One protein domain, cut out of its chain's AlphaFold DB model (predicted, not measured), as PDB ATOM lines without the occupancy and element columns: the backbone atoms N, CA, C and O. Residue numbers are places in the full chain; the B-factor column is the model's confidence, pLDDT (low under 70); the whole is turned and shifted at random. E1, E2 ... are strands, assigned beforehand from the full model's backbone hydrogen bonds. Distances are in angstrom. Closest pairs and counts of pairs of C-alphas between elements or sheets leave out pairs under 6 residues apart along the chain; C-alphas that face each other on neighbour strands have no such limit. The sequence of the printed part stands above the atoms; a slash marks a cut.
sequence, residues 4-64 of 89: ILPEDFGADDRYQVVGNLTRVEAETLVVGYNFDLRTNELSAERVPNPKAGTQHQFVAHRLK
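What this domain is: This is residues 4 to 64 of the 89 residues of an uncharacterized protein of Acidocella aminolytica 101 = DSM 11237 (UniProt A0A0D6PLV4). A long, thin two-stranded ribbon is bent into a wide V: E2 and E5 run side by side in one arm, with short E1 along E5, and the hairpin of E3 and E4 makes the other arm. The tip of that hairpin, residues 36 to 41, sticks out. The printed part has 61 residues and five named strands, E1 to E5, with no named helix; the class is all strand. One antiparallel sheet has the order E1, E5, E2, the other E3, E4. The whole is extended, with a radius of gyration of the C-alphas of 18.6 A and spans of 58 by 25 by 14 A.

Where its parts are: Find C-alpha 4 at (-1.941, 10.739, -1.013), where E1, residues 4 to 6, begins its 7.2 A. E2, residues 15 to 24, covers 25.6 A and bends by 60 degrees at residue 18. E3, residues 28 to 36, covers 22.2 A and bends by 63 degrees at residue 31. From C-alpha 41 at (17.595, 40.503, 1.587), E4, residues 41 to 48, runs 22.9 A. E5, residues 55 to 63, runs 26.5 A to C-alpha 63 at (0.093, -1.227, 0.117).

How they stand to each other: Look first at inner strand E5. It is antiparallel to E2 at 159 degrees, with N 58 and O 21 2.8 A apart, within hydrogen-bond range. E1 is antiparallel to E5 at 133 degrees, with N 59 and O 5 at 2.9 A. In the hairpin, E3 and E4 are antiparallel at 156 degrees, with N 45 and O 32 at 2.8 A. E2 and E4 are apart, as are E3 and E5.

The domain as a whole: The C-alphas of Asp 13 and Arg 38, the two farthest apart, are 58.3 A from each other. The printed part has no cut and no long link. Its mean pLDDT is 94.9, and no printed residue is under 70.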
ATOM      1  N   ILE A   4      -0.942   9.791  -1.525       95.75
ATOM      2  CA  ILE A   4      -1.941  10.739  -1.013       95.75
ATOM      3  C   ILE A   4      -2.870  11.088  -2.172       95.75
ATOM      4  O   ILE A   4      -2.392  11.546  -3.208       95.75
ATOM      5  N   LEU A   5      -4.167  10.846  -2.000       95.69
ATOM      6  CA  LEU A   5      -5.188  11.034  -3.033       95.69
ATOM      7  C   LEU A   5      -6.343  11.888  -2.499       95.69
ATOM      8  O   LEU A   5      -6.562  11.894  -1.284       95.69
ATOM      9  N   PRO A   6      -7.086  12.593  -3.371       96.50
ATOM     10  CA  PRO A   6      -8.381  13.162  -3.010       96.50
ATOM     11  C   PRO A   6      -9.299  12.095  -2.406       96.50
ATOM     12  O   PRO A   6      -9.269  10.938  -2.828       96.50
ATOM     13  N   GLU A   7     -10.109  12.479  -1.423       95.25
ATOM     14  CA  GLU A   7     -11.014  11.552  -0.727       95.25
ATOM     15  C   GLU A   7     -12.015  10.854  -1.671       95.25
ATOM     16  O   GLU A   7     -12.423   9.720  -1.420       95.25
ATOM     17  N   ASP A   8     -12.355  11.486  -2.794       93.94
ATOM     18  CA  ASP A   8     -13.311  11.006  -3.794       93.94
ATOM     19  C   ASP A   8     -12.681  10.201  -4.946       93.94
ATOM     20  O   ASP A   8     -13.392   9.753  -5.846       93.94
ATOM     21  N   PHE A   9     -11.367   9.955  -4.921       92.12
ATOM     22  CA  PHE A   9     -10.667   9.256  -6.008       92.12
ATOM     23  C   PHE A   9     -11.031   7.761  -6.121       92.12
ATOM     24  O   PHE A   9     -10.834   7.145  -7.169       92.12
ATOM     25  N   GLY A  10     -11.592   7.175  -5.059       83.12
ATOM     26  CA  GLY A  10     -12.014   5.775  -5.009       83.12
ATOM     27  C   GLY A  10     -10.999   4.841  -4.341       83.12
ATOM     28  O   GLY A  10      -9.842   5.190  -4.109       83.12
ATOM     29  N   ALA A  11     -11.460   3.637  -3.996       83.12
ATOM     30  CA  ALA A  11     -10.683   2.647  -3.253       83.12
ATOM     31  C   ALA A  11     -10.186   1.500  -4.148       83.12
ATOM     32  O   ALA A  11     -10.866   1.084  -5.085       83.12
ATOM     33  N   ASP A  12      -9.021   0.951  -3.807       91.94
ATOM     34  CA  ASP A  12      -8.439  -0.250  -4.413       91.94
ATOM     35  C   ASP A  12      -8.015  -1.206  -3.290       91.94
ATOM     36  O   ASP A  12      -7.338  -0.806  -2.339       91.94
ATOM     37  N   ASP A  13      -8.412  -2.474  -3.396       94.00
ATOM     38  CA  ASP A  13      -8.213  -3.483  -2.352       94.00
ATOM     39  C   ASP A  13      -6.733  -3.833  -2.103       94.00
ATOM     40  O   ASP A  13      -6.380  -4.429  -1.087       94.00
ATOM     41  N   ARG A  14      -5.815  -3.432  -2.986       95.25
ATOM     42  CA  ARG A  14      -4.369  -3.582  -2.750       95.25
ATOM     43  C   ARG A  14      -3.854  -2.636  -1.663       95.25
ATOM     44  O   ARG A  14      -2.760  -2.847  -1.127       95.25
ATOM     45  N   TYR A  15      -4.623  -1.601  -1.333       95.56
ATOM     46  CA  TYR A  15      -4.214  -0.524  -0.446       95.56
ATOM     47  C   TYR A  15      -4.935  -0.570   0.904       95.56
ATOM     48  O   TYR A  15      -6.051  -1.057   1.047       95.56
ATOM     49  N   GLN A  16      -4.264  -0.030   1.915       95.38
ATOM     50  CA  GLN A  16      -4.788   0.250   3.245       95.38
ATOM     51  C   GLN A  16      -4.682   1.750   3.524       95.38
ATOM     52  O   GLN A  16      -3.723   2.402   3.100       95.38
ATOM     53  N   VAL A  17      -5.659   2.285   4.252       96.38
ATOM     54  CA  VAL A  17      -5.644   3.673   4.719       96.38
ATOM     55  C   VAL A  17      -4.708   3.788   5.918       96.38
ATOM     56  O   VAL A  17      -4.786   3.004   6.860       96.38
ATOM     57  N   VAL A  18      -3.822   4.780   5.880       96.94
ATOM     58  CA  VAL A  18      -2.858   5.087   6.947       96.94
ATOM     59  C   VAL A  18      -2.978   6.526   7.454       96.94
ATOM     60  O   VAL A  18      -2.148   6.965   8.245       96.94
ATOM     61  N   GLY A  19      -3.984   7.282   7.024       96.31
ATOM     62  CA  GLY A  19      -4.261   8.615   7.554       96.31
ATOM     63  C   GLY A  19      -5.316   9.358   6.747       96.31
ATOM     64  O   GLY A  19      -5.456   9.123   5.550       96.31
ATOM     65  N   ASN A  20      -6.014  10.276   7.411       96.38
ATOM     66  CA  ASN A  20      -6.892  11.261   6.784       96.38
ATOM     67  C   ASN A  20      -6.248  12.632   6.972       96.38
ATOM     68  O   ASN A  20      -5.831  12.976   8.081       96.38
ATOM     69  N   LEU A  21      -6.108  13.381   5.886       95.62
ATOM     70  CA  LEU A  21      -5.347  14.620   5.847       95.62
ATOM     71  C   LEU A  21      -6.258  15.757   5.394       95.62
ATOM     72  O   LEU A  21      -6.833  15.708   4.309       95.62
ATOM     73  N   THR A  22      -6.328  16.809   6.203       95.12
ATOM     74  CA  THR A  22      -7.031  18.043   5.849       95.12
ATOM     75  C   THR A  22      -6.006  19.129   5.568       95.12
ATOM     76  O   THR A  22      -5.196  19.466   6.434       95.12
ATOM     77  N   ARG A  23      -6.038  19.688   4.357       93.19
ATOM     78  CA  ARG A  23      -5.256  20.872   3.986       93.19
ATOM     79  C   ARG A  23      -6.174  22.082   3.953       93.19
ATOM     80  O   ARG A  23      -7.175  22.062   3.246       93.19
ATOM     81  N   VAL A  24      -5.805  23.139   4.664       92.81
ATOM     82  CA  VAL A  24      -6.540  24.409   4.669       92.81
ATOM     83  C   VAL A  24      -5.784  25.423   3.816       92.81
ATOM     84  O   VAL A  24      -4.567  25.546   3.940       92.81
ATOM     85  N   GLU A  25      -6.488  26.113   2.925       94.25
ATOM     86  CA  GLU A  25      -5.940  27.221   2.140       94.25
ATOM     87  C   GLU A  25      -5.463  28.354   3.064       94.25
ATOM     88  O   GLU A  25      -6.211  28.809   3.933       94.25
ATOM     89  N   ALA A  26      -4.224  28.808   2.862       92.44
ATOM     90  CA  ALA A  26      -3.604  29.859   3.666       92.44
ATOM     91  C   ALA A  26      -4.274  31.226   3.454       92.44
ATOM     92  O   ALA A  26      -4.914  31.458   2.427       92.44
ATOM     93  N   GLU A  27      -4.078  32.143   4.406       94.38
ATOM     94  CA  GLU A  27      -4.654  33.496   4.378       94.38
ATOM     95  C   GLU A  27      -4.126  34.357   3.226       94.38
ATOM     96  O   GLU A  27      -4.864  35.166   2.664       94.38
ATOM     97  N   THR A  28      -2.857  34.176   2.851       94.19
ATOM     98  CA  THR A  28      -2.194  34.958   1.803       94.19
ATOM     99  C   THR A  28      -1.511  34.068   0.770       94.19
ATOM    100  O   THR A  28      -1.080  32.953   1.068       94.19
ATOM    101  N   LEU A  29      -1.413  34.574  -0.458       93.75
ATOM    102  CA  LEU A  29      -0.673  33.973  -1.560       93.75
ATOM    103  C   LEU A  29       0.557  34.821  -1.854       93.75
ATOM    104  O   LEU A  29       0.452  36.043  -1.940       93.75
ATOM    105  N   VAL A  30       1.704  34.172  -2.046       94.88
ATOM    106  CA  VAL A  30       2.895  34.845  -2.572       94.88
ATOM    107  C   VAL A  30       2.707  35.056  -4.071       94.88
ATOM    108  O   VAL A  30       2.415  34.104  -4.797       94.88
ATOM    109  N   VAL A  31       2.867  36.294  -4.525       95.81
ATOM    110  CA  VAL A  31       2.723  36.682  -5.939       95.81
ATOM    111  C   VAL A  31       4.038  37.114  -6.571       95.81
ATOM    112  O   VAL A  31       4.156  37.126  -7.793       95.81
ATOM    113  N   GLY A  32       5.041  37.414  -5.750       94.88
ATOM    114  CA  GLY A  32       6.340  37.863  -6.212       94.88
ATOM    115  C   GLY A  32       7.403  37.733  -5.134       94.88
ATOM    116  O   GLY A  32       7.106  37.570  -3.951       94.88
ATOM    117  N   TYR A  33       8.653  37.818  -5.571       95.81
ATOM    118  CA  TYR A  33       9.809  37.952  -4.701       95.81
ATOM    119  C   TYR A  33      10.649  39.123  -5.191       95.81
ATOM    120  O   TYR A  33      10.868  39.263  -6.396       95.81
ATOM    121  N   ASN A  34      11.146  39.928  -4.261       94.12
ATOM    122  CA  ASN A  34      12.107  40.981  -4.538       94.12
ATOM    123  C   ASN A  34      13.399  40.687  -3.779       94.12
ATOM    124  O   ASN A  34      13.362  40.374  -2.591       94.12
ATOM    125  N   PHE A  35      14.533  40.783  -4.468       95.50
ATOM    126  CA  PHE A  35      15.844  40.616  -3.854       95.50
ATOM    127  C   PHE A  35      16.617  41.925  -3.922       95.50
ATOM    128  O   PHE A  35      16.950  42.389  -5.016       95.50
ATOM    129  N   ASP A  36      16.914  42.510  -2.767       94.94
ATOM    130  CA  ASP A  36      17.755  43.697  -2.690       94.94
ATOM    131  C   ASP A  36      19.226  43.276  -2.565       94.94
ATOM    132  O   ASP A  36      19.669  42.752  -1.546       94.94
ATOM    133  N   LEU A  37      20.012  43.518  -3.621       96.44
ATOM    134  CA  LEU A  37      21.448  43.211  -3.657       96.44
ATOM    135  C   LEU A  37      22.279  44.063  -2.689       96.44
ATOM    136  O   LEU A  37      23.422  43.713  -2.399       96.44
ATOM    137  N   ARG A  38      21.753  45.201  -2.233       96.62
ATOM    138  CA  ARG A  38      22.455  46.127  -1.340       96.62
ATOM    139  C   ARG A  38      22.360  45.659   0.104       96.62
ATOM    140  O   ARG A  38      23.364  45.722   0.807       96.62
ATOM    141  N   THR A  39      21.185  45.195   0.523       95.44
ATOM    142  CA  THR A  39      20.958  44.644   1.871       95.44
ATOM    143  C   THR A  39      21.152  43.131   1.922       95.44
ATOM    144  O   THR A  39      21.335  42.574   3.001       95.44
ATOM    145  N   ASN A  40      21.219  42.476   0.757       94.25
ATOM    146  CA  ASN A  40      21.282  41.024   0.609       94.25
ATOM    147  C   ASN A  40      20.037  40.326   1.188       94.25
ATOM    148  O   ASN A  40      20.131  39.239   1.763       94.25
ATOM    149  N   GLU A  41      18.872  40.960   1.038       95.62
ATOM    150  CA  GLU A  41      17.595  40.503   1.587       95.62
ATOM    151  C   GLU A  41      16.631  40.050   0.491       95.62
ATOM    152  O   GLU A  41      16.500  40.678  -0.561       95.62
ATOM    153  N   LEU A  42      15.916  38.959   0.770       94.38
ATOM    154  CA  LEU A  42      14.824  38.447  -0.050       94.38
ATOM    155  C   LEU A  42      13.501  38.726   0.662       94.38
ATOM    156  O   LEU A  42      13.274  38.208   1.754       94.38
ATOM    157  N   SER A  43      12.613  39.488   0.030       93.88
ATOM    158  CA  SER A  43      11.258  39.727   0.523       93.88
ATOM    159  C   SER A  43      10.216  39.093  -0.397       93.88
ATOM    160  O   SER A  43      10.382  39.023  -1.618       93.88
ATOM    161  N   ALA A  44       9.139  38.583   0.200       95.56
ATOM    162  CA  ALA A  44       8.016  37.987  -0.514       95.56
ATOM    163  C   ALA A  44       6.851  38.979  -0.581       95.56
ATOM    164  O   ALA A  44       6.359  39.434   0.452       95.56
ATOM    165  N   GLU A  45       6.363  39.263  -1.786       95.00
ATOM    166  CA  GLU A  45       5.142  40.037  -1.990       95.00
ATOM    167  C   GLU A  45       3.925  39.120  -1.861       95.00
ATOM    168  O   GLU A  45       3.875  38.036  -2.455       95.00
ATOM    169  N   ARG A  46       2.935  39.549  -1.074       94.75
ATOM    170  CA  ARG A  46       1.777  38.734  -0.703       94.75
ATOM    171  C   ARG A  46       0.470  39.474  -0.949       94.75
ATOM    172  O   ARG A  46       0.367  40.668  -0.688       94.75
ATOM    173  N   VAL A  47      -0.553  38.736  -1.370       95.75
ATOM    174  CA  VAL A  47      -1.937  39.225  -1.496       95.75
ATOM    175  C   VAL A  47      -2.897  38.322  -0.717       95.75
ATOM    176  O   VAL A  47      -2.581  37.147  -0.514       95.75
ATOM    177  N   PRO A  48      -4.076  38.810  -0.288       96.81
ATOM    178  CA  PRO A  48      -5.095  37.957   0.318       96.81
ATOM    179  C   PRO A  48      -5.508  36.802  -0.605       96.81
ATOM    180  O   PRO A  48      -5.726  36.998  -1.803       96.81
ATOM    181  N   ASN A  49      -5.646  35.596  -0.054       96.25
ATOM    182  CA  ASN A  49      -6.160  34.443  -0.787       96.25
ATOM    183  C   ASN A  49      -7.700  34.487  -0.809       96.25
ATOM    184  O   ASN A  49      -8.319  34.333   0.245       96.25
ATOM    185  N   PRO A  50      -8.363  34.601  -1.975       96.06
ATOM    186  CA  PRO A  50      -9.827  34.600  -2.042       96.06
ATOM    187  C   PRO A  50     -10.453  33.276  -1.580       96.06
ATOM    188  O   PRO A  50     -11.652  33.222  -1.318       96.06
ATOM    189  N   LYS A  51      -9.659  32.202  -1.497       96.06
ATOM    190  CA  LYS A  51     -10.079  30.884  -1.014       96.06
ATOM    191  C   LYS A  51      -9.571  30.571   0.394       96.06
ATOM    192  O   LYS A  51      -9.687  29.415   0.800       96.06
ATOM    193  N   ALA A  52      -9.017  31.542   1.124       95.69
ATOM    194  CA  ALA A  52      -8.524  31.349   2.487       95.69
ATOM    195  C   ALA A  52      -9.529  30.568   3.352       95.69
ATOM    196  O   ALA A  52     -10.736  30.803   3.293       95.69
ATOM    197  N   GLY A  53      -9.034  29.604   4.127       93.75
ATOM    198  CA  GLY A  53      -9.873  28.760   4.979       93.75
ATOM    199  C   GLY A  53     -10.597  27.616   4.258       93.75
ATOM    200  O   GLY A  53     -11.149  26.742   4.927       93.75
ATOM    201  N   THR A  54     -10.571  27.558   2.919       96.62
ATOM    202  CA  THR A  54     -11.131  26.416   2.175       96.62
ATOM    203  C   THR A  54     -10.379  25.144   2.552       96.62
ATOM    204  O   THR A  54      -9.148  25.104   2.514       96.62
ATOM    205  N   GLN A  55     -11.124  24.099   2.906       95.44
ATOM    206  CA  GLN A  55     -10.561  22.813   3.294       95.44
ATOM    207  C   GLN A  55     -10.572  21.841   2.117       95.44
ATOM    208  O   GLN A  55     -11.564  21.725   1.400       95.44
ATOM    209  N   HIS A  56      -9.477  21.107   1.967       95.38
ATOM    210  CA  HIS A  56      -9.322  20.022   1.008       95.38
ATOM    211  C   HIS A  56      -9.029  18.735   1.768       95.38
ATOM    212  O   HIS A  56      -8.112  18.699   2.595       95.38
ATOM    213  N   GLN A  57      -9.810  17.695   1.488       96.44
ATOM    214  CA  GLN A  57      -9.713  16.402   2.159       96.44
ATOM    215  C   GLN A  57      -8.945  15.413   1.287       96.44
ATOM    216  O   GLN A  57      -9.210  15.265   0.091       96.44
ATOM    217  N   PHE A  58      -7.981  14.739   1.903       96.69
ATOM    218  CA  PHE A  58      -7.157  13.724   1.269       96.69
ATOM    219  C   PHE A  58      -7.076  12.484   2.149       96.69
ATOM    220  O   PHE A  58      -7.091  12.564   3.379       96.69
ATOM    221  N   VAL A  59      -6.888  11.336   1.510       96.81
ATOM    222  CA  VAL A  59      -6.661  10.059   2.183       96.81
ATOM    223  C   VAL A  59      -5.257   9.569   1.846       96.81
ATOM    224  O   VAL A  59      -4.809   9.595   0.696       96.81
ATOM    225  N   ALA A  60      -4.524   9.160   2.878       96.62
ATOM    226  CA  ALA A  60      -3.194   8.593   2.754       96.62
ATOM    227  C   ALA A  60      -3.279   7.066   2.720       96.62
ATOM    228  O   ALA A  60      -3.809   6.438   3.636       96.62
ATOM    229  N   HIS A  61      -2.691   6.467   1.693       96.00
ATOM    230  CA  HIS A  61      -2.714   5.037   1.433       96.00
ATOM    231  C   HIS A  61      -1.305   4.439   1.397       96.00
ATOM    232  O   HIS A  61      -0.327   5.076   0.990       96.00
ATOM    233  N   ARG A  62      -1.206   3.164   1.768       96.75
ATOM    234  CA  ARG A  62      -0.037   2.303   1.529       96.75
ATOM    235  C   ARG A  62      -0.492   0.947   1.025       96.75
ATOM    236  O   ARG A  62      -1.649   0.594   1.208       96.75
ATOM    237  N   LEU A  63       0.404   0.173   0.419       96.25
ATOM    238  CA  LEU A  63       0.093  -1.227   0.117       96.25
ATOM    239  C   LEU A  63      -0.143  -2.000   1.420       96.25
ATOM    240  O   LEU A  63       0.485  -1.700   2.440       96.25
ATOM    241  N   LYS A  64      -1.016  -3.010   1.386       95.94
ATOM    242  CA  LYS A  64      -1.278  -3.880   2.549       95.94
ATOM    243  C   LYS A  64      -0.016  -4.571   3.085       95.94
ATOM    244  O   LYS A  64       0.093  -4.803   4.279       95.94
TER     245      LYS A  64